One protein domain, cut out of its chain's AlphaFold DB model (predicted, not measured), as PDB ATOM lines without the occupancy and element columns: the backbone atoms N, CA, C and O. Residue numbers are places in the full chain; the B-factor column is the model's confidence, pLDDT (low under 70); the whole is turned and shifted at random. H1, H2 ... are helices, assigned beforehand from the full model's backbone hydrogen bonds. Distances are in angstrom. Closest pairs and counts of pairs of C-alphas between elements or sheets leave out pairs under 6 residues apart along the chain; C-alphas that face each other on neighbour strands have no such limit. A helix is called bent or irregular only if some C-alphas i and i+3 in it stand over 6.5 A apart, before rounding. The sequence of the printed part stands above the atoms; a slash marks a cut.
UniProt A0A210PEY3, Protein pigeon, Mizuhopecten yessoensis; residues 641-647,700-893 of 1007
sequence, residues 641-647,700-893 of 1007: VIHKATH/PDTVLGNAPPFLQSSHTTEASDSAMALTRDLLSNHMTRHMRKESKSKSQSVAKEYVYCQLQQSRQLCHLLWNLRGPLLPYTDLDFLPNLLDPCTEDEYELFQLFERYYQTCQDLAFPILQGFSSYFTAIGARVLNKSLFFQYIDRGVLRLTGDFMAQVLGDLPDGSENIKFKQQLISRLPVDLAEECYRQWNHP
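This is residues 641 to 647 and 700 to 893 of the 1007 residues of the protein "Protein pigeon" of Mizuhopecten yessoensis (UniProt A0A210PEY3). A long helical hairpin of H3 and H4 makes one end of an elongated, all-helix body; H4 runs on to pack beside H5, and H6 folds back on H5 near the middle. H8, H9 and H10 form a small group at the other end, joined to H6 through H8. The printed part has 201 residues with ten named helices, H1 to H10 along the chain, and no named strand; the packing is part aligned, part crossed, with 4 of 8 touching pairs that have a tilt at a shallow one. The whole is only just compact, close to loose, with a radius of gyration of the C-alphas of 19.4 A, and spans 68 by 42 by 25 A.

H4, residues 741 to 771, is the longest helix at 45.6 A, from C-alpha 741 at (-43.125, -31.389, -6.375) to C-alpha 771 at (-35.509, 12.655, 2.486). It is irregular, with C-alphas 745 and 748 7.2 A apart, and has a kink of 40 degrees near residue 748. H3, residues 718 to 738, measures 30.5 A, H5, residues 794 to 813, 29.1 A, and H6, residues 819 to 832, 20.1 A. The shorter helices are H1, residues 641 to 647, H2, 700 to 704, H7, 835 to 843, H8, 851 to 860, H9, 865 to 875, and H10, 880 to 890, ending at C-alpha 890 at (-52.266, 23.621, -25.395).

H4 and H5 are the hub, touching three helices each. Residues 744 to 755 of H4 touch H3 in a hairpin at a steep tilt of 39 degrees, closest at the C-alphas of Arg 728 and Ala 751, 4.9 A. Residues 762 to 770 touch H5 in a hairpin at a shallow tilt of 15 degrees, closest at C-alphas 769 and 802, 6.8 A. H2 touches H4, C-alphas 704 and 771 being closest at 6.4 A. H1 touches H3, C-alphas 642 and 727 being closest at 6.2 A, and H5, C-alphas 643 and 812 being closest at 6.7 A. H5 and H6 form a hairpin at a steep tilt of 42 degrees, closest at C-alphas 797 and 832, 5.8 A. H6 touches H8, closest at C-alphas 823 and 853, 5.5 A; H7 is close to H6 but not clearly touching, at C-alphas 830 and 838, 6.3 A. H8 touches H10, closest at C-alphas 858 and 890, 5.8 A. H9 and H10, a hairpin, only just touch, with 3 pairs of C-alphas within 8 A, closest at C-alphas 875 and 883, 5.3 A. O i to N i+4 pairs are within hydrogen-bond range throughout H1, H2, H3, H5, H6, H7, H8 and H10, and in 22 of 27 in H4 and 6 of 7 in H9.

The C-alphas farthest apart, of Glu 742 and Ser 865, are 68.2 A apart. Residues 648 to 699 are not printed, and C-alphas 647 and 700 are 33.5 A apart across the cut. The links from H2 to H3 and from H4 to H5 are long. Mean pLDDT of the printed part is 84.8; residues 714, 741 to 743 and 778 to 783 are under 70.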
ATOM      1  N   VAL A 641     -30.210 -12.217 -15.462       81.12
ATOM      2  CA  VAL A 641     -31.009 -12.954 -16.452       81.12
ATOM      3  C   VAL A 641     -32.181 -12.103 -16.940       81.12
ATOM      4  O   VAL A 641     -32.488 -12.133 -18.129       81.12
ATOM      5  N   ILE A 642     -32.790 -11.318 -16.045       81.19
ATOM      6  CA  ILE A 642     -33.897 -10.416 -16.376       81.19
ATOM      7  C   ILE A 642     -33.380  -9.312 -17.290       81.19
ATOM      8  O   ILE A 642     -33.900  -9.162 -18.386       81.19
ATOM      9  N   HIS A 643     -32.302  -8.628 -16.899       77.94
ATOM     10  CA  HIS A 643     -31.715  -7.552 -17.702       77.94
ATOM     11  C   HIS A 643     -31.406  -8.001 -19.141       77.94
ATOM     12  O   HIS A 643     -31.763  -7.333 -20.109       77.94
ATOM     13  N   LYS A 644     -30.786  -9.180 -19.306       81.00
ATOM     14  CA  LYS A 644     -30.507  -9.751 -20.635       81.00
ATOM     15  C   LYS A 644     -31.780 -10.016 -21.439       81.00
ATOM     16  O   LYS A 644     -31.785  -9.782 -22.643       81.00
ATOM     17  N   ALA A 645     -32.833 -10.512 -20.796       79.62
ATOM     18  CA  ALA A 645     -34.095 -10.817 -21.455       79.62
ATOM     19  C   ALA A 645     -34.893  -9.544 -21.808       79.62
ATOM     20  O   ALA A 645     -35.438  -9.466 -22.906       79.62
ATOM     21  N   THR A 646     -34.888  -8.520 -20.950       77.56
ATOM     22  CA  THR A 646     -35.490  -7.206 -21.235       77.56
ATOM     23  C   THR A 646     -34.807  -6.536 -22.427       77.56
ATOM     24  O   THR A 646     -35.476  -6.163 -23.386       77.56
ATOM     25  N   HIS A 647     -33.471  -6.507 -22.450       73.94
ATOM     26  CA  HIS A 647     -32.714  -5.938 -23.570       73.94
ATOM     27  C   HIS A 647     -32.941  -6.706 -24.891       73.94
ATOM     28  O   HIS A 647     -32.930  -6.128 -25.979       73.94
ATOM     29  N   PRO A 700     -39.725   2.312   8.896       72.56
ATOM     30  CA  PRO A 700     -39.148   3.329   8.007       72.56
ATOM     31  C   PRO A 700     -39.937   4.645   8.012       72.56
ATOM     32  O   PRO A 700     -39.346   5.715   8.121       72.56
ATOM     33  N   ASP A 701     -41.270   4.561   8.026       71.31
ATOM     34  CA  ASP A 701     -42.173   5.722   8.041       71.31
ATOM     35  C   ASP A 701     -42.032   6.582   9.311       71.31
ATOM     36  O   ASP A 701     -42.263   7.784   9.286       71.31
ATOM     37  N   THR A 702     -41.608   5.992  10.435       76.88
ATOM     38  CA  THR A 702     -41.344   6.732  11.682       76.88
ATOM     39  C   THR A 702     -40.059   7.563  11.602       76.88
ATOM     40  O   THR A 702     -39.908   8.515  12.358       76.88
ATOM     41  N   VAL A 703     -39.131   7.197  10.712       80.50
ATOM     42  CA  VAL A 703     -37.839   7.884  10.534       80.50
ATOM     43  C   VAL A 703     -37.898   8.898   9.398       80.50
ATOM     44  O   VAL A 703     -37.368   9.997   9.526       80.50
ATOM     45  N   LEU A 704     -38.525   8.522   8.283       81.81
ATOM     46  CA  LEU A 704     -38.589   9.348   7.077       81.81
ATOM     47  C   LEU A 704     -39.768  10.329   7.075       81.81
ATOM     48  O   LEU A 704     -39.721  11.319   6.353       81.81
ATOM     49  N   GLY A 705     -40.807  10.084   7.879       80.38
ATOM     50  CA  GLY A 705     -42.056  10.839   7.818       80.38
ATOM     51  C   GLY A 705     -42.977  10.354   6.694       80.38
ATOM     52  O   GLY A 705     -42.870   9.219   6.220       80.38
ATOM     53  N   ASN A 706     -43.919  11.206   6.286       79.44
ATOM     54  CA  ASN A 706     -44.853  10.887   5.209       79.44
ATOM     55  C   ASN A 706     -44.138  10.891   3.856       79.44
ATOM     56  O   ASN A 706     -43.382  11.807   3.553       79.44
ATOM     57  N   ALA A 707     -44.429   9.889   3.022       81.38
ATOM     58  CA  ALA A 707     -43.888   9.843   1.669       81.38
ATOM     59  C   ALA A 707     -44.384  11.042   0.834       81.38
ATOM     60  O   ALA A 707     -45.581  11.367   0.907       81.38
ATOM     61  N   PRO A 708     -43.514  11.645   0.001       85.00
ATOM     62  CA  PRO A 708     -43.887  12.773  -0.842       85.00
ATOM     63  C   PRO A 708     -45.013  12.382  -1.816       85.00
ATOM     64  O   PRO A 708     -45.111  11.202  -2.186       85.00
ATOM     65  N   PRO A 709     -45.858  13.333  -2.261       83.94
ATOM     66  CA  PRO A 709     -47.054  13.043  -3.058       83.94
ATOM     67  C   PRO A 709     -46.786  12.187  -4.305       83.94
ATOM     68  O   PRO A 709     -47.541  11.255  -4.592       83.94
ATOM     69  N   PHE A 710     -45.660  12.411  -4.993       86.00
ATOM     70  CA  PHE A 710     -45.267  11.647  -6.183       86.00
ATOM     71  C   PHE A 710     -44.950  10.164  -5.919       86.00
ATOM     72  O   PHE A 710     -44.951   9.358  -6.848       86.00
ATOM     73  N   LEU A 711     -44.714   9.775  -4.661       84.56
ATOM     74  CA  LEU A 711     -44.525   8.379  -4.255       84.56
ATOM     75  C   LEU A 711     -45.795   7.742  -3.686       84.56
ATOM     76  O   LEU A 711     -45.766   6.557  -3.363       84.56
ATOM     77  N   GLN A 712     -46.896   8.482  -3.523       79.81
ATOM     78  CA  GLN A 712     -48.124   7.941  -2.927       79.81
ATOM     79  C   GLN A 712     -48.889   7.025  -3.889       79.81
ATOM     80  O   GLN A 712     -49.503   6.049  -3.447       79.81
ATOM     81  N   SER A 713     -48.803   7.285  -5.198       73.81
ATOM     82  CA  SER A 713     -49.389   6.420  -6.220       73.81
ATOM     83  C   SER A 713     -48.613   5.101  -6.342       73.81
ATOM     84  O   SER A 713     -47.396   5.042  -6.193       73.81
ATOM     85  N   SER A 714     -49.337   4.006  -6.597       68.81
ATOM     86  CA  SER A 714     -48.736   2.676  -6.821       68.81
ATOM     87  C   SER A 714     -48.582   2.345  -8.308       68.81
ATOM     88  O   SER A 714     -48.340   1.194  -8.658       68.81
ATOM     89  N   HIS A 715     -48.766   3.336  -9.184       80.56
ATOM     90  CA  HIS A 715     -48.635   3.158 -10.624       80.56
ATOM     91  C   HIS A 715     -47.161   3.095 -11.023       80.56
ATOM     92  O   HIS A 715     -46.333   3.888 -10.568       80.56
ATOM     93  N   THR A 716     -46.841   2.134 -11.874       80.75
ATOM     94  CA  THR A 716     -45.513   1.858 -12.420       80.75
ATOM     95  C   THR A 716     -45.471   2.231 -13.895       80.75
ATOM     96  O   THR A 716     -46.499   2.400 -14.542       80.75
ATOM     97  N   THR A 717     -44.268   2.417 -14.436       78.25
ATOM     98  CA  THR A 717     -44.115   2.667 -15.880       78.25
ATOM     99  C   THR A 717     -44.396   1.398 -16.692       78.25
ATOM    100  O   THR A 717     -44.077   0.306 -16.232       78.25
ATOM    101  N   GLU A 718     -44.887   1.519 -17.930       78.88
ATOM    102  CA  GLU A 718     -45.166   0.362 -18.809       78.88
ATOM    103  C   GLU A 718     -43.948  -0.566 -18.981       78.88
ATOM    104  O   GLU A 718     -44.048  -1.791 -18.893       78.88
ATOM    105  N   ALA A 719     -42.755   0.019 -19.142       76.81
ATOM    106  CA  ALA A 719     -41.501  -0.737 -19.194       76.81
ATOM    107  C   ALA A 719     -41.233  -1.513 -17.888       76.81
ATOM    108  O   ALA A 719     -40.767  -2.653 -17.925       76.81
ATOM    109  N   SER A 720     -41.559  -0.919 -16.733       82.00
ATOM    110  CA  SER A 720     -41.461  -1.601 -15.437       82.00
ATOM    111  C   SER A 720     -42.497  -2.716 -15.301       82.00
ATOM    112  O   SER A 720     -42.160  -3.768 -14.767       82.00
ATOM    113  N   ASP A 721     -43.716  -2.548 -15.818       85.62
ATOM    114  CA  ASP A 721     -44.754  -3.591 -15.797       85.62
ATOM    115  C   ASP A 721     -44.348  -4.827 -16.599       85.62
ATOM    116  O   ASP A 721     -44.489  -5.962 -16.128       85.62
ATOM    117  N   SER A 722     -43.757  -4.608 -17.775       86.19
ATOM    118  CA  SER A 722     -43.180  -5.674 -18.595       86.19
ATOM    119  C   SER A 722     -42.035  -6.395 -17.868       86.19
ATOM    120  O   SER A 722     -42.042  -7.626 -17.750       86.19
ATOM    121  N   ALA A 723     -41.093  -5.648 -17.276       85.06
ATOM    122  CA  ALA A 723     -39.981  -6.221 -16.510       85.06
ATOM    123  C   ALA A 723     -40.456  -7.002 -15.268       85.06
ATOM    124  O   ALA A 723     -39.934  -8.079 -14.961       85.06
ATOM    125  N   MET A 724     -41.487  -6.510 -14.576       88.38
ATOM    126  CA  MET A 724     -42.133  -7.190 -13.451       88.38
ATOM    127  C   MET A 724     -42.802  -8.500 -13.878       88.38
ATOM    128  O   MET A 724     -42.666  -9.521 -13.195       88.38
ATOM    129  N   ALA A 725     -43.500  -8.502 -15.019       89.12
ATOM    130  CA  ALA A 725     -44.107  -9.708 -15.571       89.12
ATOM    131  C   ALA A 725     -43.052 -10.762 -15.932       89.12
ATOM    132  O   ALA A 725     -43.176 -11.924 -15.533       89.12
ATOM    133  N   LEU A 726     -41.971 -10.336 -16.586       89.62
ATOM    134  CA  LEU A 726     -40.846 -11.190 -16.952       89.62
ATOM    135  C   LEU A 726     -40.139 -11.771 -15.719       89.62
ATOM    136  O   LEU A 726     -39.852 -12.967 -15.668       89.62
ATOM    137  N   THR A 727     -39.910 -10.943 -14.696       90.00
ATOM    138  CA  THR A 727     -39.318 -11.358 -13.415       90.00
ATOM    139  C   THR A 727     -40.154 -12.444 -12.754       90.00
ATOM    140  O   THR A 727     -39.623 -13.487 -12.365       90.00
ATOM    141  N   ARG A 728     -41.474 -12.240 -12.679       91.62
ATOM    142  CA  ARG A 728     -42.416 -13.213 -12.122       91.62
ATOM    143  C   ARG A 728     -42.348 -14.553 -12.856       91.62
ATOM    144  O   ARG A 728     -42.309 -15.598 -12.203       91.62
ATOM    145  N   ASP A 729     -42.307 -14.535 -14.183       90.31
ATOM    146  CA  ASP A 729     -42.327 -15.756 -14.991       90.31
ATOM    147  C   ASP A 729     -40.991 -16.510 -14.924       90.31
ATOM    148  O   ASP A 729     -40.967 -17.720 -14.681       90.31
ATOM    149  N   LEU A 730     -39.864 -15.801 -15.051       90.00
ATOM    150  CA  LEU A 730     -38.528 -16.391 -14.938       90.00
ATOM    151  C   LEU A 730     -38.265 -16.951 -13.537       90.00
ATOM    152  O   LEU A 730     -37.757 -18.069 -13.415       90.00
ATOM    153  N   LEU A 731     -38.650 -16.224 -12.484       90.81
ATOM    154  CA  LEU A 731     -38.497 -16.691 -11.108       90.81
ATOM    155  C   LEU A 731     -39.397 -17.899 -10.829       90.81
ATOM    156  O   LEU A 731     -38.934 -18.881 -10.250       90.81
ATOM    157  N   SER A 732     -40.652 -17.888 -11.289       90.38
ATOM    158  CA  SER A 732     -41.550 -19.040 -11.135       90.38
ATOM    159  C   SER A 732     -40.997 -20.288 -11.837       90.38
ATOM    160  O   SER A 732     -40.966 -21.382 -11.262       90.38
ATOM    161  N   ASN A 733     -40.459 -20.125 -13.049       88.88
ATOM    162  CA  ASN A 733     -39.791 -21.196 -13.791       88.88
ATOM    163  C   ASN A 733     -38.525 -21.699 -13.080       88.88
ATOM    164  O   ASN A 733     -38.277 -22.904 -13.022       88.88
ATOM    165  N   HIS A 734     -37.732 -20.800 -12.495       88.19
ATOM    166  CA  HIS A 734     -36.557 -21.165 -11.701       88.19
ATOM    167  C   HIS A 734     -36.941 -21.978 -10.459       88.19
ATOM    168  O   HIS A 734     -36.408 -23.061 -10.209       88.19
ATOM    169  N   MET A 735     -37.940 -21.508  -9.712       86.50
ATOM    170  CA  MET A 735     -38.434 -22.176  -8.511       86.50
ATOM    171  C   MET A 735     -39.033 -23.555  -8.822       86.50
ATOM    172  O   MET A 735     -38.723 -24.532  -8.142       86.50
ATOM    173  N   THR A 736     -39.826 -23.693  -9.888       86.06
ATOM    174  CA  THR A 736     -40.401 -24.993 -10.284       86.06
ATOM    175  C   THR A 736     -39.349 -26.014 -10.727       86.06
ATOM    176  O   THR A 736     -39.583 -27.219 -10.584       86.06
ATOM    177  N   ARG A 737     -38.185 -25.577 -11.225       83.38
ATOM    178  CA  ARG A 737     -37.054 -26.464 -11.553       83.38
ATOM    179  C   ARG A 737     -36.336 -26.978 -10.306       83.38
ATOM    180  O   ARG A 737     -35.983 -28.153 -10.267       83.38
ATOM    181  N   HIS A 738     -36.158 -26.131  -9.291       80.12
ATOM    182  CA  HIS A 738     -35.303 -26.432  -8.136       80.12
ATOM    183  C   HIS A 738     -36.047 -26.831  -6.850       80.12
ATOM    184  O   HIS A 738     -35.420 -27.364  -5.931       80.12
ATOM    185  N   MET A 739     -37.367 -26.630  -6.773       77.00
ATOM    186  CA  MET A 739     -38.192 -27.050  -5.632       77.00
ATOM    187  C   MET A 739     -38.778 -28.462  -5.782       77.00
ATOM    188  O   MET A 739     -38.958 -28.995  -6.882       77.00
ATOM    189  N   ARG A 740     -39.141 -29.066  -4.641       71.81
ATOM    190  CA  ARG A 740     -39.865 -30.349  -4.565       71.81
ATOM    191  C   ARG A 740     -41.274 -30.225  -5.150       71.81
ATOM    192  O   ARG A 740     -41.865 -29.154  -5.089       71.81
ATOM    193  N   LYS A 741     -41.821 -31.334  -5.672       69.00
ATOM    194  CA  LYS A 741     -43.125 -31.389  -6.375       69.00
ATOM    195  C   LYS A 741     -44.275 -30.737  -5.591       69.00
ATOM    196  O   LYS A 741     -45.033 -29.986  -6.190       69.00
ATOM    197  N   GLU A 742     -44.354 -30.961  -4.282       62.72
ATOM    198  CA  GLU A 742     -45.409 -30.423  -3.404       62.72
ATOM    199  C   GLU A 742     -45.342 -28.893  -3.245       62.72
ATOM    200  O   GLU A 742     -46.374 -28.232  -3.176       62.72
ATOM    201  N   SER A 743     -44.138 -28.310  -3.270       69.38
ATOM    202  CA  SER A 743     -43.924 -26.863  -3.125       69.38
ATOM    203  C   SER A 743     -44.068 -26.096  -4.445       69.38
ATOM    204  O   SER A 743     -44.163 -24.869  -4.435       69.38
ATOM    205  N   LYS A 744     -44.105 -26.788  -5.597       73.88
ATOM    206  CA  LYS A 744     -44.169 -26.142  -6.923       73.88
ATOM    207  C   LYS A 744     -45.442 -25.325  -7.128       73.88
ATOM    208  O   LYS A 744     -45.377 -24.306  -7.814       73.88
ATOM    209  N   SER A 745     -46.556 -25.719  -6.507       75.62
ATOM    210  CA  SER A 745     -47.836 -24.997  -6.575       75.62
ATOM    211  C   SER A 745     -47.743 -23.568  -6.023       75.62
ATOM    212  O   SER A 745     -48.446 -22.683  -6.502       75.62
ATOM    213  N   LYS A 746     -46.826 -23.309  -5.080       82.06
ATOM    214  CA  LYS A 746     -46.615 -21.984  -4.473       82.06
ATOM    215  C   LYS A 746     -45.711 -21.059  -5.299       82.06
ATOM    216  O   LYS A 746     -45.676 -19.861  -5.026       82.06
ATOM    217  N   SER A 747     -45.001 -21.567  -6.313       85.12
ATOM    218  CA  SER A 747     -43.955 -20.816  -7.040       85.12
ATOM    219  C   SER A 747     -44.458 -19.501  -7.637       85.12
ATOM    220  O   SER A 747     -43.775 -18.486  -7.562       85.12
ATOM    221  N   GLN A 748     -45.662 -19.493  -8.217       88.06
ATOM    222  CA  GLN A 748     -46.254 -18.276  -8.784       88.06
ATOM    223  C   GLN A 748     -46.627 -17.252  -7.708       88.06
ATOM    224  O   GLN A 748     -46.427 -16.059  -7.916       88.06
ATOM    225  N   SER A 749     -47.137 -17.698  -6.556       89.56
ATOM    226  CA  SER A 749     -47.468 -16.800  -5.442       89.56
ATOM    227  C   SER A 749     -46.212 -16.176  -4.843       89.56
ATOM    228  O   SER A 749     -46.196 -14.977  -4.596       89.56
ATOM    229  N   VAL A 750     -45.145 -16.964  -4.663       91.00
ATOM    230  CA  VAL A 750     -43.858 -16.453  -4.167       91.00
ATOM    231  C   VAL A 750     -43.243 -15.467  -5.158       91.00
ATOM    232  O   VAL A 750     -42.730 -14.435  -4.743       91.00
ATOM    233  N   ALA A 751     -43.326 -15.743  -6.462       92.06
ATOM    234  CA  ALA A 751     -42.820 -14.829  -7.480       92.06
ATOM    235  C   ALA A 751     -43.611 -13.507  -7.542       92.06
ATOM    236  O   ALA A 751     -43.009 -12.450  -7.707       92.06
ATOM    237  N   LYS A 752     -44.941 -13.546  -7.360       91.62
ATOM    238  CA  LYS A 752     -45.776 -12.337  -7.226       91.62
ATOM    239  C   LYS A 752     -45.376 -11.510  -6.003       91.62
ATOM    240  O   LYS A 752     -45.189 -10.305  -6.127       91.62
ATOM    241  N   GLU A 753     -45.201 -12.164  -4.857       93.44
ATOM    242  CA  GLU A 753     -44.783 -11.491  -3.624       93.44
ATOM    243  C   GLU A 753     -43.364 -10.912  -3.736       93.44
ATOM    244  O   GLU A 753     -43.105  -9.813  -3.259       93.44
ATOM    245  N   TYR A 754     -42.457 -11.604  -4.433       93.38
ATOM    246  CA  TYR A 754     -41.102 -11.115  -4.693       93.38
ATOM    247  C   TYR A 754     -41.111  -9.793  -5.460       93.38
ATOM    248  O   TYR A 754     -40.481  -8.831  -5.028       93.38
ATOM    249  N   VAL A 755     -41.872  -9.724  -6.555       92.94
ATOM    250  CA  VAL A 755     -42.017  -8.504  -7.360       92.94
ATOM    251  C   VAL A 755     -42.679  -7.382  -6.556       92.94
ATOM    252  O   VAL A 755     -42.233  -6.236  -6.613       92.94
ATOM    253  N   TYR A 756     -43.693  -7.708  -5.750       92.50
ATOM    254  CA  TYR A 756     -44.303  -6.746  -4.834       92.50
ATOM    255  C   TYR A 756     -43.278  -6.194  -3.831       92.50
ATOM    256  O   TYR A 756     -43.164  -4.980  -3.668       92.50
ATOM    257  N   CYS A 757     -42.467  -7.062  -3.217       94.12
ATOM    258  CA  CYS A 757     -41.381  -6.647  -2.337       94.12
ATOM    259  C   CYS A 757     -40.373  -5.749  -3.064       94.12
ATOM    260  O   CYS A 757     -40.015  -4.715  -2.507       94.12
ATOM    261  N   GLN A 758     -39.959  -6.087  -4.293       93.69
ATOM    262  CA  GLN A 758     -39.053  -5.249  -5.090       93.69
ATOM    263  C   GLN A 758     -39.617  -3.840  -5.305       93.69
ATOM    264  O   GLN A 758     -38.897  -2.864  -5.099       93.69
ATOM    265  N   LEU A 759     -40.903  -3.721  -5.657       92.25
ATOM    266  CA  LEU A 759     -41.576  -2.428  -5.821       92.25
ATOM    267  C   LEU A 759     -41.576  -1.620  -4.513       92.25
ATOM    268  O   LEU A 759     -41.243  -0.435  -4.517       92.25
ATOM    269  N   GLN A 760     -41.893  -2.264  -3.386       91.81
ATOM    270  CA  GLN A 760     -41.875  -1.613  -2.073       91.81
ATOM    271  C   GLN A 760     -40.468  -1.148  -1.677       91.81
ATOM    272  O   GLN A 760     -40.313  -0.040  -1.168       91.81
ATOM    273  N   GLN A 761     -39.431  -1.956  -1.928       92.88
ATOM    274  CA  GLN A 761     -38.050  -1.577  -1.608       92.88
ATOM    275  C   GLN A 761     -37.520  -0.466  -2.515       92.88
ATOM    276  O   GLN A 761     -36.816   0.421  -2.041       92.88
ATOM    277  N   SER A 762     -37.906  -0.481  -3.793       94.12
ATOM    278  CA  SER A 762     -37.627   0.589  -4.755       94.12
ATOM    279  C   SER A 762     -38.224   1.921  -4.276       94.12
ATOM    280  O   SER A 762     -37.510   2.909  -4.096       94.12
ATOM    281  N   ARG A 763     -39.514   1.910  -3.896       92.75
ATOM    282  CA  ARG A 763     -40.202   3.060  -3.285       92.75
ATOM    283  C   ARG A 763     -39.507   3.551  -2.014       92.75
ATOM    284  O   ARG A 763     -39.343   4.756  -1.844       92.75
ATOM    285  N   GLN A 764     -39.114   2.642  -1.122       92.44
ATOM    286  CA  GLN A 764     -38.443   2.997   0.133       92.44
ATOM    287  C   GLN A 764     -37.067   3.621  -0.093       92.44
ATOM    288  O   GLN A 764     -36.742   4.596   0.581       92.44
ATOM    289  N   LEU A 765     -36.277   3.103  -1.039       94.25
ATOM    290  CA  LEU A 765     -34.993   3.705  -1.390       94.25
ATOM    291  C   LEU A 765     -35.193   5.102  -1.984       94.25
ATOM    292  O   LEU A 765     -34.530   6.040  -1.557       94.25
ATOM    293  N   CYS A 766     -36.147   5.264  -2.903       93.88
ATOM    294  CA  CYS A 766     -36.467   6.571  -3.472       93.88
ATOM    295  C   CYS A 766     -36.892   7.580  -2.392       93.88
ATOM    296  O   CYS A 766     -36.387   8.699  -2.363       93.88
ATOM    297  N   HIS A 767     -37.755   7.164  -1.456       92.44
ATOM    298  CA  HIS A 767     -38.169   8.004  -0.332       92.44
ATOM    299  C   HIS A 767     -36.990   8.369   0.579       92.44
ATOM    300  O   HIS A 767     -36.865   9.525   0.974       92.44
ATOM    301  N   LEU A 768     -36.103   7.414   0.875       92.81
ATOM    302  CA  LEU A 768     -34.892   7.665   1.653       92.81
ATOM    303  C   LEU A 768     -34.009   8.720   0.979       92.81
ATOM    304  O   LEU A 768     -33.616   9.668   1.645       92.81
ATOM    305  N   LEU A 769     -33.736   8.576  -0.321       92.44
ATOM    306  CA  LEU A 769     -32.901   9.515  -1.078       92.44
ATOM    307  C   LEU A 769     -33.536  10.902  -1.167       92.44
ATOM    308  O   LEU A 769     -32.849  11.898  -0.960       92.44
ATOM    309  N   TRP A 770     -34.852  10.965  -1.393       91.19
ATOM    310  CA  TRP A 770     -35.590  12.222  -1.342       91.19
ATOM    311  C   TRP A 770     -35.473  12.875   0.036       91.19
ATOM    312  O   TRP A 770     -35.194  14.060   0.123       91.19
ATOM    313  N   ASN A 771     -35.585  12.116   1.127       89.94
ATOM    314  CA  ASN A 771     -35.509  12.655   2.486       89.94
ATOM    315  C   ASN A 771     -34.142  13.272   2.852       89.94
ATOM    316  O   ASN A 771     -34.066  14.016   3.825       89.94
ATOM    317  N   LEU A 772     -33.071  12.990   2.095       88.38
ATOM    318  CA  LEU A 772     -31.736  13.559   2.337       88.38
ATOM    319  C   LEU A 772     -31.610  15.032   1.921       88.38
ATOM    320  O   LEU A 772     -30.764  15.736   2.470       88.38
ATOM    321  N   ARG A 773     -32.402  15.471   0.930       85.69
ATOM    322  CA  ARG A 773     -32.327  16.818   0.323       85.69
ATOM    323  C   ARG A 773     -33.688  17.478   0.111       85.69
ATOM    324  O   ARG A 773     -33.807  18.685   0.235       85.69
ATOM    325  N   GLY A 774     -34.732  16.691  -0.130       81.56
ATOM    326  CA  GLY A 774     -36.117  17.119  -0.336       81.56
ATOM    327  C   GLY A 774     -36.658  18.075   0.734       81.56
ATOM    328  O   GLY A 774     -37.171  19.122   0.358       81.56
ATOM    329  N   PRO A 775     -36.493  17.799   2.042       81.50
ATOM    330  CA  PRO A 775     -36.942  18.711   3.100       81.50
ATOM    331  C   PRO A 775     -36.222  20.069   3.143       81.50
ATOM    332  O   PRO A 775     -36.666  20.963   3.855       81.50
ATOM    333  N   LEU A 776     -35.090  20.216   2.444       79.31
ATOM    334  CA  LEU A 776     -34.350  21.478   2.330       79.31
ATOM    335  C   LEU A 776     -34.848  22.329   1.154       79.31
ATOM    336  O   LEU A 776     -34.463  23.490   1.024       79.31
ATOM    337  N   LEU A 777     -35.693  21.759   0.289       76.31
ATOM    338  CA  LEU A 777     -36.192  22.438  -0.895       76.31
ATOM    339  C   LEU A 777     -37.231  23.507  -0.524       76.31
ATOM    340  O   LEU A 777     -37.999  23.327   0.418       76.31
ATOM    341  N   PRO A 778     -37.316  24.603  -1.296       66.44
ATOM    342  CA  PRO A 778     -38.221  25.719  -1.010       66.44
ATOM    343  C   PRO A 778     -39.714  25.407  -1.251       66.44
ATOM    344  O   PRO A 778     -40.550  26.293  -1.079       66.44
ATOM    345  N   TYR A 779     -40.062  24.182  -1.660       66.75
ATOM    346  CA  TYR A 779     -41.432  23.786  -1.996       66.75
ATOM    347  C   TYR A 779     -42.272  23.460  -0.765       66.75
ATOM    348  O   TYR A 779     -41.787  22.927   0.230       66.75
ATOM    349  N   THR A 780     -43.575  23.710  -0.861       54.19
ATOM    350  CA  THR A 780     -44.549  23.216   0.110       54.19
ATOM    351  C   THR A 780     -44.707  21.695  -0.006       54.19
ATOM    352  O   THR A 780     -44.851  21.174  -1.108       54.19
ATOM    353  N   ASP A 781     -44.773  20.977   1.125       54.00
ATOM    354  CA  ASP A 781     -44.970  19.507   1.237       54.00
ATOM    355  C   ASP A 781     -46.219  18.939   0.505       54.00
ATOM    356  O   ASP A 781     -46.504  17.740   0.552       54.00
ATOM    357  N   LEU A 782     -47.005  19.799  -0.144       57.41
ATOM    358  CA  LEU A 782     -48.291  19.509  -0.771       57.41
ATOM    359  C   LEU A 782     -48.207  19.351  -2.297       57.41
ATOM    360  O   LEU A 782     -49.144  18.809  -2.888       57.41
ATOM    361  N   ASP A 783     -47.116  19.787  -2.932       69.06
ATOM    362  CA  ASP A 783     -47.028  19.834  -4.393       69.06
ATOM    363  C   ASP A 783     -46.564  18.496  -4.992       69.06
ATOM    364  O   ASP A 783     -45.627  17.847  -4.521       69.06
ATOM    365  N   PHE A 784     -47.249  18.054  -6.054       76.81
ATOM    366  CA  PHE A 784     -46.941  16.794  -6.742       76.81
ATOM    367  C   PHE A 784     -45.660  16.882  -7.587       76.81
ATOM    368  O   PHE A 784     -44.900  15.914  -7.643       76.81
ATOM    369  N   LEU A 785     -45.399  18.038  -8.210       82.62
ATOM    370  CA  LEU A 785     -44.207  18.335  -9.011       82.62
ATOM    371  C   LEU A 785     -43.622  19.697  -8.602       82.62
ATOM    372  O   LEU A 785     -44.388  20.578  -8.211       82.62
ATOM    373  N   PRO A 786     -42.294  19.894  -8.704       81.69
ATOM    374  CA  PRO A 786     -41.677  21.192  -8.452       81.69
ATOM    375  C   PRO A 786     -42.153  22.213  -9.490       81.69
ATOM    376  O   PRO A 786     -42.272  21.889 -10.673       81.69
ATOM    377  N   ASN A 787     -42.406  23.451  -9.068       81.25
ATOM    378  CA  ASN A 787     -42.778  24.541  -9.974       81.25
ATOM    379  C   ASN A 787     -41.640  24.797 -10.973       81.25
ATOM    380  O   ASN A 787     -40.493  24.889 -10.568       81.25
ATOM    381  N   LEU A 788     -41.914  24.925 -12.271       82.25
ATOM    382  CA  LEU A 788     -40.868  25.093 -13.292       82.25
ATOM    383  C   LEU A 788     -40.296  26.522 -13.378       82.25
ATOM    384  O   LEU A 788     -39.289  26.723 -14.054       82.25
ATOM    385  N   LEU A 789     -40.925  27.508 -12.729       78.19
ATOM    386  CA  LEU A 789     -40.546  28.926 -12.820       78.19
ATOM    387  C   LEU A 789     -39.598  29.399 -11.707       78.19
ATOM    388  O   LEU A 789     -38.958  30.439 -11.861       78.19
ATOM    389  N   ASP A 790     -39.506  28.660 -10.603       77.00
ATOM    390  CA  ASP A 790     -38.684  29.053  -9.454       77.00
ATOM    391  C   ASP A 790     -37.178  28.909  -9.757       77.00
ATOM    392  O   ASP A 790     -36.798  28.057 -10.564       77.00
ATOM    393  N   PRO A 791     -36.286  29.691  -9.121       73.38
ATOM    394  CA  PRO A 791     -34.845  29.540  -9.318       73.38
ATOM    395  C   PRO A 791     -34.358  28.164  -8.846       73.38
ATOM    396  O   PRO A 791     -34.840  27.647  -7.839       73.38
ATOM    397  N   CYS A 792     -33.405  27.579  -9.575       79.25
ATOM    398  CA  CYS A 792     -32.777  26.307  -9.212       79.25
ATOM    399  C   CYS A 792     -31.901  26.471  -7.960       79.25
ATOM    400  O   CYS A 792     -31.146  27.441  -7.870       79.25
ATOM    401  N   THR A 793     -31.960  25.516  -7.027       84.94
ATOM    402  CA  THR A 793     -31.054  25.460  -5.864       84.94
ATOM    403  C   THR A 793     -29.980  24.377  -6.024       84.94
ATOM    404  O   THR A 793     -30.137  23.441  -6.809       84.94
ATOM    405  N   GLU A 794     -28.878  24.481  -5.273       85.50
ATOM    406  CA  GLU A 794     -27.821  23.451  -5.249       85.50
ATOM    407  C   GLU A 794     -28.351  22.105  -4.716       85.50
ATOM    408  O   GLU A 794     -28.019  21.050  -5.254       85.50
ATOM    409  N   ASP A 795     -29.255  22.127  -3.728       86.38
ATOM    410  CA  ASP A 795     -29.893  20.917  -3.191       86.38
ATOM    411  C   ASP A 795     -30.722  20.163  -4.248       86.38
ATOM    412  O   ASP A 795     -30.780  18.931  -4.224       86.38
ATOM    413  N   GLU A 796     -31.342  20.869  -5.204       88.81
ATOM    414  CA  GLU A 796     -32.031  20.236  -6.339       88.81
ATOM    415  C   GLU A 796     -31.055  19.551  -7.292       88.81
ATOM    416  O   GLU A 796     -31.358  18.473  -7.806       88.81
ATOM    417  N   TYR A 797     -29.884  20.156  -7.509       90.06
ATOM    418  CA  TYR A 797     -28.831  19.571  -8.331       90.06
ATOM    419  C   TYR A 797     -28.274  18.294  -7.683       90.06
ATOM    420  O   TYR A 797     -28.196  17.253  -8.341       90.06
ATOM    421  N   GLU A 798     -27.979  18.319  -6.380       89.06
ATOM    422  CA  GLU A 798     -27.550  17.123  -5.638       89.06
ATOM    423  C   GLU A 798     -28.634  16.032  -5.621       89.06
ATOM    424  O   GLU A 798     -28.343  14.850  -5.837       89.06
ATOM    425  N   LEU A 799     -29.903  16.409  -5.423       91.31
ATOM    426  CA  LEU A 799     -31.026  15.470  -5.473       91.31
ATOM    427  C   LEU A 799     -31.183  14.843  -6.865       91.31
ATOM    428  O   LEU A 799     -31.420  13.636  -6.970       91.31
ATOM    429  N   PHE A 800     -31.014  15.630  -7.932       93.19
ATOM    430  CA  PHE A 800     -31.026  15.128  -9.304       93.19
ATOM    431  C   PHE A 800     -29.940  14.068  -9.516       93.19
ATOM    432  O   PHE A 800     -30.237  12.989 -10.032       93.19
ATOM    433  N   GLN A 801     -28.711  14.321  -9.055       92.69
ATOM    434  CA  GLN A 801     -27.617  13.349  -9.153       92.69
ATOM    435  C   GLN A 801     -27.914  12.060  -8.371       92.69
ATOM    436  O   GLN A 801     -27.685  10.958  -8.876       92.69
ATOM    437  N   LEU A 802     -28.468  12.161  -7.156       92.88
ATOM    438  CA  LEU A 802     -28.886  10.987  -6.378       92.88
ATOM    439  C   LEU A 802     -29.949  10.162  -7.116       92.88
ATOM    440  O   LEU A 802     -29.865   8.930  -7.157       92.88
ATOM    441  N   PHE A 803     -30.936  10.828  -7.715       94.38
ATOM    442  CA  PHE A 803     -31.991  10.174  -8.485       94.38
ATOM    443  C   PHE A 803     -31.504   9.572  -9.795       94.38
ATOM    444  O   PHE A 803     -31.976   8.497 -10.160       94.38
ATOM    445  N   GLU A 804     -30.524  10.182 -10.452       93.81
ATOM    446  CA  GLU A 804     -29.862   9.598 -11.614       93.81
ATOM    447  C   GLU A 804     -29.145   8.291 -11.240       93.81
ATOM    448  O   GLU A 804     -29.342   7.263 -11.896       93.81
ATOM    449  N   ARG A 805     -28.383   8.276 -10.133       94.06
ATOM    450  CA  ARG A 805     -27.734   7.052  -9.621       94.06
ATOM    451  C   ARG A 805     -28.746   5.969  -9.250       94.06
ATOM    452  O   ARG A 805     -28.531   4.792  -9.553       94.06
ATOM    453  N   TYR A 806     -29.851   6.357  -8.622       95.19
ATOM    454  CA  TYR A 806     -30.950   5.452  -8.294       95.19
ATOM    455  C   TYR A 806     -31.608   4.871  -9.551       95.19
ATOM    456  O   TYR A 806     -31.756   3.653  -9.647       95.19
ATOM    457  N   TYR A 807     -31.937   5.714 -10.534       94.06
ATOM    458  CA  TYR A 807     -32.532   5.297 -11.802       94.06
ATOM    459  C   TYR A 807     -31.643   4.282 -12.522       94.06
ATOM    460  O   TYR A 807     -32.117   3.201 -12.873       94.06
ATOM    461  N   GLN A 808     -30.344   4.582 -12.643       92.44
ATOM    462  CA  GLN A 808     -29.352   3.677 -13.226       92.44
ATOM    463  C   GLN A 808     -29.335   2.322 -12.503       92.44
ATOM    464  O   GLN A 808     -29.414   1.269 -13.131       92.44
ATOM    465  N   THR A 809     -29.308   2.341 -11.167       93.88
ATOM    466  CA  THR A 809     -29.285   1.120 -10.351       93.88
ATOM    467  C   THR A 809     -30.543   0.270 -10.550       93.88
ATOM    468  O   THR A 809     -30.466  -0.958 -10.656       93.88
ATOM    469  N   CYS A 810     -31.716   0.907 -10.609       92.69
ATOM    470  CA  CYS A 810     -32.977   0.217 -10.861       92.69
ATOM    471  C   CYS A 810     -33.011  -0.408 -12.258       92.69
ATOM    472  O   CYS A 810     -33.465  -1.544 -12.387       92.69
ATOM    473  N   GLN A 811     -32.500   0.283 -13.282       88.50
ATOM    474  CA  GLN A 811     -32.392  -0.273 -14.630       88.50
ATOM    475  C   GLN A 811     -31.459  -1.491 -14.675       88.50
ATOM    476  O   GLN A 811     -31.870  -2.552 -15.147       88.50
ATOM    477  N   ASP A 812     -30.257  -1.382 -14.099       88.31
ATOM    478  CA  ASP A 812     -29.247  -2.451 -14.106       88.31
ATOM    479  C   ASP A 812     -29.740  -3.733 -13.412       88.31
ATOM    480  O   ASP A 812     -29.450  -4.853 -13.845       88.31
ATOM    481  N   LEU A 813     -30.523  -3.586 -12.338       88.75
ATOM    482  CA  LEU A 813     -31.117  -4.707 -11.603       88.75
ATOM    483  C   LEU A 813     -32.506  -5.127 -12.107       88.75
ATOM    484  O   LEU A 813     -33.057  -6.093 -11.568       88.75
ATOM    485  N   ALA A 814     -33.073  -4.418 -13.088       89.44
ATOM    486  CA  ALA A 814     -34.465  -4.542 -13.528       89.44
ATOM    487  C   ALA A 814     -35.490  -4.422 -12.375       89.44
ATOM    488  O   ALA A 814     -36.467  -5.171 -12.306       89.44
ATOM    489  N   PHE A 815     -35.252  -3.497 -11.441       91.62
ATOM    490  CA  PHE A 815     -36.191  -3.176 -10.365       91.62
ATOM    491  C   PHE A 815     -37.317  -2.249 -10.854       91.62
ATOM    492  O   PHE A 815     -37.076  -1.394 -11.707       91.62
ATOM    493  N   PRO A 816     -38.538  -2.365 -10.298       90.75
ATOM    494  CA  PRO A 816     -39.673  -1.549 -10.726       90.75
ATOM    495  C   PRO A 816     -39.477  -0.063 -10.417       90.75
ATOM    496  O   PRO A 816     -39.085   0.289  -9.302       90.75
ATOM    497  N   ILE A 817     -39.821   0.808 -11.369       90.12
ATOM    498  CA  ILE A 817     -39.763   2.267 -11.219       90.12
ATOM    499  C   ILE A 817     -41.190   2.833 -11.222       90.12
ATOM    500  O   ILE A 817     -41.988   2.555 -12.123       90.12
ATOM    501  N   LEU A 818     -41.504   3.633 -10.198       87.56
ATOM    502  CA  LEU A 818     -42.804   4.288 -10.031       87.56
ATOM    503  C   LEU A 818     -43.016   5.375 -11.091       87.56
ATOM    504  O   LEU A 818     -42.105   6.142 -11.398       87.56
ATOM    505  N   GLN A 819     -44.241   5.485 -11.600       84.50
ATOM    506  CA  GLN A 819     -44.604   6.487 -12.602       84.50
ATOM    507  C   GLN A 819     -44.469   7.913 -12.052       84.50
ATOM    508  O   GLN A 819     -43.895   8.769 -12.722       84.50
ATOM    509  N   GLY A 820     -44.919   8.156 -10.815       86.56
ATOM    510  CA  GLY A 820     -44.789   9.472 -10.181       86.56
ATOM    511  C   GLY A 820     -43.331   9.899  -9.981       86.56
ATOM    512  O   GLY A 820     -43.009  11.071 -10.159       86.56
ATOM    513  N   PHE A 821     -42.416   8.950  -9.734       91.50
ATOM    514  CA  PHE A 821     -40.978   9.233  -9.737       91.50
ATOM    515  C   PHE A 821     -40.496   9.702 -11.115       91.50
ATOM    516  O   PHE A 821     -39.753  10.672 -11.182       91.50
ATOM    517  N   SER A 822     -40.920   9.069 -12.216       90.25
ATOM    518  CA  SER A 822     -40.521   9.502 -13.565       90.25
ATOM    519  C   SER A 822     -40.991  10.922 -13.895       90.25
ATOM    520  O   SER A 822     -40.225  11.685 -14.485       90.25
ATOM    521  N   SER A 823     -42.209  11.290 -13.480       90.31
ATOM    522  CA  SER A 823     -42.727  12.658 -13.618       90.31
ATOM    523  C   SER A 823     -41.876  13.654 -12.818       90.31
ATOM    524  O   SER A 823     -41.395  14.640 -13.372       90.31
ATOM    525  N   TYR A 824     -41.614  13.355 -11.541       91.06
ATOM    526  CA  TYR A 824     -40.831  14.216 -10.649       91.06
ATOM    527  C   TYR A 824     -39.362  14.352 -11.083       91.06
ATOM    528  O   TYR A 824     -38.823  15.455 -11.124       91.06
ATOM    529  N   PHE A 825     -38.725  13.248 -11.479       92.94
ATOM    530  CA  PHE A 825     -37.345  13.226 -11.971       92.94
ATOM    531  C   PHE A 825     -37.180  14.054 -13.253       92.94
ATOM    532  O   PHE A 825     -36.203  14.787 -13.398       92.94
ATOM    533  N   THR A 826     -38.171  14.005 -14.150       92.56
ATOM    534  CA  THR A 826     -38.195  14.825 -15.373       92.56
ATOM    535  C   THR A 826     -38.417  16.305 -15.064       92.56
ATOM    536  O   THR A 826     -37.734  17.147 -15.647       92.56
ATOM    537  N   ALA A 827     -39.293  16.630 -14.109       90.44
ATOM    538  CA  ALA A 827     -39.534  18.008 -13.683       90.44
ATOM    539  C   ALA A 827     -38.296  18.652 -13.034       90.44
ATOM    540  O   ALA A 827     -37.923  19.764 -13.407       90.44
ATOM    541  N   ILE A 828     -37.598  17.941 -12.138       90.31
ATOM    542  CA  ILE A 828     -36.315  18.413 -11.589       90.31
ATOM    543  C   ILE A 828     -35.269  18.539 -12.702       90.31
ATOM    544  O   ILE A 828     -34.595  19.562 -12.794       90.31
ATOM    545  N   GLY A 829     -35.159  17.548 -13.591       90.94
ATOM    546  CA  GLY A 829     -34.219  17.601 -14.714       90.94
ATOM    547  C   GLY A 829     -34.416  18.829 -15.609       90.94
ATOM    548  O   GLY A 829     -33.433  19.403 -16.070       90.94
ATOM    549  N   ALA A 830     -35.660  19.275 -15.811       89.81
ATOM    550  CA  ALA A 830     -35.974  20.470 -16.596       89.81
ATOM    551  C   ALA A 830     -35.507  21.780 -15.934       89.81
ATOM    552  O   ALA A 830     -35.232  22.750 -16.639       89.81
ATOM    553  N   ARG A 831     -35.421  21.806 -14.599       87.25
ATOM    554  CA  ARG A 831     -34.958  22.959 -13.810       87.25
ATOM    555  C   ARG A 831     -33.436  22.995 -13.682       87.25
ATOM    556  O   ARG A 831     -32.828  24.056 -13.776       87.25
ATOM    557  N   VAL A 832     -32.843  21.822 -13.466       90.00
ATOM    558  CA  VAL A 832     -31.432  21.644 -13.104       90.00
ATOM    559  C   VAL A 832     -30.517  21.609 -14.332       90.00
ATOM    560  O   VAL A 832     -29.397  22.121 -14.301       90.00
ATOM    561  N   LEU A 833     -30.962  20.992 -15.431       90.81
ATOM    562  CA  LEU A 833     -30.145  20.829 -16.633       90.81
ATOM    563  C   LEU A 833     -30.337  22.000 -17.597       90.81
ATOM    564  O   LEU A 833     -31.424  22.552 -17.751       90.81
ATOM    565  N   ASN A 834     -29.289  22.324 -18.357       90.62
ATOM    566  CA  ASN A 834     -29.460  23.217 -19.498       90.62
ATOM    567  C   ASN A 834     -30.360  22.560 -20.568       90.62
ATOM    568  O   ASN A 834     -30.406  21.334 -20.696       90.62
ATOM    569  N   LYS A 835     -31.060  23.376 -21.372       88.69
ATOM    570  CA  LYS A 835     -32.045  22.886 -22.360       88.69
ATOM    571  C   LYS A 835     -31.455  21.814 -23.292       88.69
ATOM    572  O   LYS A 835     -32.096  20.805 -23.558       88.69
ATOM    573  N   SER A 836     -30.218  22.000 -23.753       90.00
ATOM    574  CA  SER A 836     -29.534  21.064 -24.657       90.00
ATOM    575  C   SER A 836     -29.295  19.691 -24.021       90.00
ATOM    576  O   SER A 836     -29.561  18.671 -24.652       90.00
ATOM    577  N   LEU A 837     -28.806  19.660 -22.780       92.12
ATOM    578  CA  LEU A 837     -28.537  18.438 -22.025       92.12
ATOM    579  C   LEU A 837     -29.845  17.757 -21.621       92.12
ATOM    580  O   LEU A 837     -29.972  16.549 -21.776       92.12
ATOM    581  N   PHE A 838     -30.852  18.531 -21.212       93.75
ATOM    582  CA  PHE A 838     -32.191  18.019 -20.930       93.75
ATOM    583  C   PHE A 838     -32.780  17.263 -22.130       93.75
ATOM    584  O   PHE A 838     -33.226  16.123 -21.991       93.75
ATOM    585  N   PHE A 839     -32.698  17.841 -23.335       92.69
ATOM    586  CA  PHE A 839     -33.142  17.152 -24.547       92.69
ATOM    587  C   PHE A 839     -32.322  15.899 -24.855       92.69
ATOM    588  O   PHE A 839     -32.907  14.892 -25.236       92.69
ATOM    589  N   GLN A 840     -31.004  15.908 -24.632       92.31
ATOM    590  CA  GLN A 840     -30.188  14.698 -24.789       92.31
ATOM    591  C   GLN A 840     -30.624  13.581 -23.833       92.31
ATOM    592  O   GLN A 840     -30.676  12.422 -24.239       92.31
ATOM    593  N   TYR A 841     -30.966  13.914 -22.588       93.00
ATOM    594  CA  TYR A 841     -31.467  12.947 -21.611       93.00
ATOM    595  C   TYR A 841     -32.822  12.353 -22.025       93.00
ATOM    596  O   TYR A 841     -33.043  11.155 -21.833       93.00
ATOM    597  N   ILE A 842     -33.704  13.159 -22.630       93.00
ATOM    598  CA  ILE A 842     -34.974  12.686 -23.206       93.00
ATOM    599  C   ILE A 842     -34.715  11.783 -24.415       93.00
ATOM    600  O   ILE A 842     -35.237  10.672 -24.478       93.00
ATOM    601  N   ASP A 843     -33.864  12.224 -25.343       89.75
ATOM    602  CA  ASP A 843     -33.548  11.499 -26.580       89.75
ATOM    603  C   ASP A 843     -32.876  10.142 -26.291       89.75
ATOM    604  O   ASP A 843     -33.011   9.188 -27.056       89.75
ATOM    605  N   ARG A 844     -32.171  10.030 -25.156       87.38
ATOM    606  CA  ARG A 844     -31.572   8.782 -24.653       87.38
ATOM    607  C   ARG A 844     -32.519   7.935 -23.795       87.38
ATOM    608  O   ARG A 844     -32.126   6.848 -23.384       87.38
ATOM    609  N   GLY A 845     -33.735   8.405 -23.513       85.56
ATOM    610  CA  GLY A 845     -34.727   7.690 -22.702       85.56
ATOM    611  C   GLY A 845     -34.423   7.645 -21.198       85.56
ATOM    612  O   GLY A 845     -34.987   6.809 -20.485       85.56
ATOM    613  N   VAL A 846     -33.537   8.520 -20.706       88.75
ATOM    614  CA  VAL A 846     -33.246   8.667 -19.269       88.75
ATOM    615  C   VAL A 846     -34.377   9.437 -18.590       88.75
ATOM    616  O   VAL A 846     -34.946   8.964 -17.608       88.75
ATOM    617  N   LEU A 847     -34.748  10.590 -19.154       92.06
ATOM    618  CA  LEU A 847     -35.915  11.369 -18.735       92.06
ATOM    619  C   LEU A 847     -37.097  11.036 -19.643       92.06
ATOM    620  O   LEU A 847     -36.951  10.953 -20.862       92.06
ATOM    621  N   ARG A 848     -38.275  10.822 -19.053       86.75
ATOM    622  CA  ARG A 848     -39.472  10.386 -19.784       86.75
ATOM    623  C   ARG A 848     -40.531  11.473 -19.730       86.75
ATOM    624  O   ARG A 848     -40.926  11.897 -18.651       86.75
ATOM    625  N   LEU A 849     -41.033  11.868 -20.897       88.38
ATOM    626  CA  LEU A 849     -42.137  12.818 -21.012       88.38
ATOM    627  C   LEU A 849     -43.444  12.147 -20.569       88.38
ATOM    628  O   LEU A 849     -44.123  11.490 -21.356       88.38
ATOM    629  N   THR A 850     -43.764  12.266 -19.283       85.88
ATOM    630  CA  THR A 850     -45.002  11.740 -18.705       85.88
ATOM    631  C   THR A 850     -46.164  12.712 -18.907       85.88
ATOM    632  O   THR A 850     -45.964  13.915 -19.079       85.88
ATOM    633  N   GLY A 851     -47.393  12.194 -18.841       83.50
ATOM    634  CA  GLY A 851     -48.605  13.013 -18.917       83.50
ATOM    635  C   GLY A 851     -48.657  14.106 -17.848       83.50
ATOM    636  O   GLY A 851     -48.990  15.243 -18.165       83.50
ATOM    637  N   ASP A 852     -48.241  13.795 -16.613       84.00
ATOM    638  CA  ASP A 852     -48.218  14.767 -15.508       84.00
ATOM    639  C   ASP A 852     -47.263  15.930 -15.797       84.00
ATOM    640  O   ASP A 852     -47.624  17.091 -15.625       84.00
ATOM    641  N   PHE A 853     -46.054  15.625 -16.278       88.06
ATOM    642  CA  PHE A 853     -45.064  16.643 -16.616       88.06
ATOM    643  C   PHE A 853     -45.512  17.480 -17.818       88.06
ATOM    644  O   PHE A 853     -45.396  18.702 -17.796       88.06
ATOM    645  N   MET A 854     -46.066  16.849 -18.858       88.31
ATOM    646  CA  MET A 854     -46.562  17.574 -20.031       88.31
ATOM    647  C   MET A 854     -47.740  18.484 -19.680       88.31
ATOM    648  O   MET A 854     -47.778  19.620 -20.144       88.31
ATOM    649  N   ALA A 855     -48.665  18.035 -18.832       85.31
ATOM    650  CA  ALA A 855     -49.762  18.869 -18.353       85.31
ATOM    651  C   ALA A 855     -49.249  20.078 -17.547       85.31
ATOM    652  O   ALA A 855     -49.708  21.195 -17.791       85.31
ATOM    653  N   GLN A 856     -48.240  19.883 -16.688       85.38
ATOM    654  CA  GLN A 856     -47.570  20.974 -15.973       85.38
ATOM    655  C   GLN A 856     -46.900  21.960 -16.941       85.38
ATOM    656  O   GLN A 856     -47.092  23.168 -16.848       85.38
ATOM    657  N   VAL A 857     -46.152  21.455 -17.926       85.69
ATOM    658  CA  VAL A 857     -45.467  22.287 -18.925       85.69
ATOM    659  C   VAL A 857     -46.458  23.106 -19.748       85.69
ATOM    660  O   VAL A 857     -46.193  24.266 -20.056       85.69
ATOM    661  N   LEU A 858     -47.591  22.523 -20.137       84.69
ATOM    662  CA  LEU A 858     -48.589  23.214 -20.948       84.69
ATOM    663  C   LEU A 858     -49.390  24.243 -20.143       84.69
ATOM    664  O   LEU A 858     -49.684  25.305 -20.692       84.69
ATOM    665  N   GLY A 859     -49.709  23.939 -18.880       80.75
ATOM    666  CA  GLY A 859     -50.508  24.791 -17.999       80.75
ATOM    667  C   GLY A 859     -49.729  25.918 -17.317       80.75
ATOM    668  O   GLY A 859     -50.215  27.045 -17.281       80.75
ATOM    669  N   ASP A 860     -48.524  25.633 -16.816       77.19
ATOM    670  CA  ASP A 860     -47.822  26.528 -15.884       77.19
ATOM    671  C   ASP A 860     -46.805  27.455 -16.577       77.19
ATOM    672  O   ASP A 860     -46.524  28.550 -16.088       77.19
ATOM    673  N   LEU A 861     -46.239  27.059 -17.729       82.88
ATOM    674  CA  LEU A 861     -45.266  27.892 -18.453       82.88
ATOM    675  C   LEU A 861     -45.969  28.955 -19.319       82.88
ATOM    676  O   LEU A 861     -46.770  28.591 -20.186       82.88
ATOM    677  N   PRO A 862     -45.605  30.249 -19.203       80.62
ATOM    678  CA  PRO A 862     -46.178  31.303 -20.037       80.62
ATOM    679  C   PRO A 862     -45.718  31.173 -21.495       80.62
ATOM    680  O   PRO A 862     -44.589  30.751 -21.762       80.62
ATOM    681  N   ASP A 863     -46.556  31.601 -22.442       81.31
ATOM    682  CA  ASP A 863     -46.295  31.539 -23.890       81.31
ATOM    683  C   ASP A 863     -45.347  32.661 -24.377       81.31
ATOM    684  O   ASP A 863     -45.646  33.434 -25.284       81.31
ATOM    685  N   GLY A 864     -44.165  32.759 -23.766       77.38
ATOM    686  CA  GLY A 864     -43.056  33.578 -24.265       77.38
ATOM    687  C   GLY A 864     -42.350  32.928 -25.462       77.38
ATOM    688  O   GLY A 864     -42.395  31.710 -25.638       77.38
ATOM    689  N   SER A 865     -41.633  33.714 -26.271       74.31
ATOM    690  CA  SER A 865     -40.971  33.232 -27.501       74.31
ATOM    691  C   SER A 865     -39.990  32.066 -27.276       74.31
ATOM    692  O   SER A 865     -39.887  31.178 -28.124       74.31
ATOM    693  N   GLU A 866     -39.298  32.021 -26.132       79.94
ATOM    694  CA  GLU A 866     -38.441  30.888 -25.756       79.94
ATOM    695  C   GLU A 866     -39.225  29.660 -25.278       79.94
ATOM    696  O   GLU A 866     -38.868  28.529 -25.616       79.94
ATOM    697  N   ASN A 867     -40.294  29.871 -24.509       82.88
ATOM    698  CA  ASN A 867     -41.110  28.798 -23.941       82.88
ATOM    699  C   ASN A 867     -41.948  28.106 -25.016       82.88
ATOM    700  O   ASN A 867     -42.097  26.890 -24.977       82.88
ATOM    701  N   ILE A 868     -42.416  28.845 -26.027       83.19
ATOM    702  CA  ILE A 868     -43.086  28.286 -27.209       83.19
ATOM    703  C   ILE A 868     -42.154  27.308 -27.932       83.19
ATOM    704  O   ILE A 868     -42.559  26.186 -28.241       83.19
ATOM    705  N   LYS A 869     -40.890  27.697 -28.161       84.12
ATOM    706  CA  LYS A 869     -39.886  26.815 -28.783       84.12
ATOM    707  C   LYS A 869     -39.628  25.577 -27.926       84.12
ATOM    708  O   LYS A 869     -39.553  24.475 -28.462       84.12
ATOM    709  N   PHE A 870     -39.532  25.747 -26.607       85.69
ATOM    710  CA  PHE A 870     -39.339  24.643 -25.668       85.69
ATOM    711  C   PHE A 870     -40.523  23.658 -25.670       85.69
ATOM    712  O   PHE A 870     -40.313  22.467 -25.890       85.69
ATOM    713  N   LYS A 871     -41.767  24.149 -25.542       87.69
ATOM    714  CA  LYS A 871     -42.999  23.341 -25.630       87.69
ATOM    715  C   LYS A 871     -43.066  22.570 -26.951       87.69
ATOM    716  O   LYS A 871     -43.299  21.364 -26.948       87.69
ATOM    717  N   GLN A 872     -42.787  23.225 -28.081       84.44
ATOM    718  CA  GLN A 872     -42.768  22.572 -29.397       84.44
ATOM    719  C   GLN A 872     -41.726  21.455 -29.493       84.44
ATOM    720  O   GLN A 872     -42.038  20.380 -30.000       84.44
ATOM    721  N   GLN A 873     -40.511  21.694 -28.991       87.06
ATOM    722  CA  GLN A 873     -39.429  20.708 -28.990       87.06
ATOM    723  C   GLN A 873     -39.701  19.508 -28.072       87.06
ATOM    724  O   GLN A 873     -39.149  18.434 -28.314       87.06
ATOM    725  N   LEU A 874     -40.516  19.673 -27.026       88.25
ATOM    726  CA  LEU A 874     -40.971  18.564 -26.185       88.25
ATOM    727  C   LEU A 874     -42.064  17.757 -26.880       88.25
ATOM    728  O   LEU A 874     -41.951  16.538 -26.980       88.25
ATOM    729  N   ILE A 875     -43.086  18.426 -27.419       86.69
ATOM    730  CA  ILE A 875     -44.200  17.742 -28.085       86.69
ATOM    731  C   ILE A 875     -43.713  16.973 -29.321       86.69
ATOM    732  O   ILE A 875     -44.175  15.864 -29.569       86.69
ATOM    733  N   SER A 876     -42.731  17.498 -30.063       86.56
ATOM    734  CA  SER A 876     -42.177  16.816 -31.242       86.56
ATOM    735  C   SER A 876     -41.430  15.512 -30.930       86.56
ATOM    736  O   SER A 876     -41.156  14.743 -31.848       86.56
ATOM    737  N   ARG A 877     -41.087  15.266 -29.659       86.81
ATOM    738  CA  ARG A 877     -40.425  14.039 -29.186       86.81
ATOM    739  C   ARG A 877     -41.402  12.990 -28.659       86.81
ATOM    740  O   ARG A 877     -40.983  11.877 -28.347       86.81
ATOM    741  N   LEU A 878     -42.688  13.324 -28.548       86.31
ATOM    742  CA  LEU A 878     -43.730  12.375 -28.170       86.31
ATOM    743  C   LEU A 878     -44.184  11.535 -29.378       86.31
ATOM    744  O   LEU A 878     -44.147  12.013 -30.515       86.31
ATOM    745  N   PRO A 879     -44.673  10.301 -29.150       84.94
ATOM    746  CA  PRO A 879     -45.434   9.554 -30.147       84.94
ATOM    747  C   PRO A 879     -46.583  10.391 -30.721       84.94
ATOM    748  O   PRO A 879     -47.195  11.179 -29.999       84.94
ATOM    749  N   VAL A 880     -46.903  10.191 -32.005       79.44
ATOM    750  CA  VAL A 880     -47.858  11.030 -32.760       79.44
ATOM    751  C   VAL A 880     -49.204  11.173 -32.043       79.44
ATOM    752  O   VAL A 880     -49.737  12.279 -31.979       79.44
ATOM    753  N   ASP A 881     -49.718  10.091 -31.459       78.75
ATOM    754  CA  ASP A 881     -51.015  10.083 -30.773       78.75
ATOM    755  C   ASP A 881     -51.001  10.937 -29.491       78.75
ATOM    756  O   ASP A 881     -51.923  11.715 -29.243       78.75
ATOM    757  N   LEU A 882     -49.915  10.860 -28.710       84.19
ATOM    758  CA  LEU A 882     -49.731  11.644 -27.481       84.19
ATOM    759  C   LEU A 882     -49.445  13.117 -27.795       84.19
ATOM    760  O   LEU A 882     -49.959  14.016 -27.131       84.19
ATOM    761  N   ALA A 883     -48.663  13.372 -28.848       82.38
ATOM    762  CA  ALA A 883     -48.365  14.715 -29.328       82.38
ATOM    763  C   ALA A 883     -49.638  15.453 -29.770       82.38
ATOM    764  O   ALA A 883     -49.810  16.634 -29.469       82.38
ATOM    765  N   GLU A 884     -50.560  14.759 -30.445       79.38
ATOM    766  CA  GLU A 884     -51.868  15.313 -30.799       79.38
ATOM    767  C   GLU A 884     -52.711  15.682 -29.581       79.38
ATOM    768  O   GLU A 884     -53.357  16.731 -29.590       79.38
ATOM    769  N   GLU A 885     -52.719  14.843 -28.543       81.00
ATOM    770  CA  GLU A 885     -53.416  15.153 -27.295       81.00
ATOM    771  C   GLU A 885     -52.851  16.436 -26.663       81.00
ATOM    772  O   GLU A 885     -53.614  17.338 -26.312       81.00
ATOM    773  N   CYS A 886     -51.519  16.579 -26.635       81.75
ATOM    774  CA  CYS A 886     -50.848  17.791 -26.158       81.75
ATOM    775  C   CYS A 886     -51.163  19.028 -27.013       81.75
ATOM    776  O   CYS A 886     -51.412  20.100 -26.463       81.75
ATOM    777  N   TYR A 887     -51.186  18.906 -28.346       82.69
ATOM    778  CA  TYR A 887     -51.543  20.019 -29.232       82.69
ATOM    779  C   TYR A 887     -52.987  20.487 -29.029       82.69
ATOM    780  O   TYR A 887     -53.240  21.694 -29.046       82.69
ATOM    781  N   ARG A 888     -53.920  19.551 -28.800       79.75
ATOM    782  CA  ARG A 888     -55.316  19.876 -28.470       79.75
ATOM    783  C   ARG A 888     -55.426  20.569 -27.112       79.75
ATOM    784  O   ARG A 888     -56.184  21.525 -26.999       79.75
ATOM    785  N   GLN A 889     -54.672  20.119 -26.107       80.31
ATOM    786  CA  GLN A 889     -54.718  20.706 -24.765       80.31
ATOM    787  C   GLN A 889     -54.064  22.095 -24.699       80.31
ATOM    788  O   GLN A 889     -54.594  22.974 -24.025       80.31
ATOM    789  N   TRP A 890     -52.943  22.317 -25.395       81.00
ATOM    790  CA  TRP A 890     -52.266  23.621 -25.395       81.00
ATOM    791  C   TRP A 890     -53.101  24.702 -26.093       81.00
ATOM    792  O   TRP A 890     -53.076  25.857 -25.680       81.00
ATOM    793  N   ASN A 891     -53.835  24.337 -27.150       74.44
ATOM    794  CA  ASN A 891     -54.723  25.235 -27.897       74.44
ATOM    795  C   ASN A 891     -54.057  26.548 -28.386       74.44
ATOM    796  O   ASN A 891     -54.715  27.568 -28.570       74.44
ATOM    797  N   HIS A 892     -52.739  26.531 -28.608       79.50
ATOM    798  CA  HIS A 892     -51.982  27.682 -29.106       79.50
ATOM    799  C   HIS A 892     -52.168  27.851 -30.629       79.50
ATOM    800  O   HIS A 892     -52.215  26.837 -31.336       79.50
ATOM    801  N   PRO A 893     -52.172  29.079 -31.188       72.44
ATOM    802  CA  PRO A 893     -52.403  29.316 -32.619       72.44
ATOM    803  C   PRO A 893     -51.491  28.537 -33.578       72.44
ATOM    804  O   PRO A 893     -51.906  28.146 -34.669       72.44
TER     805      PRO A 893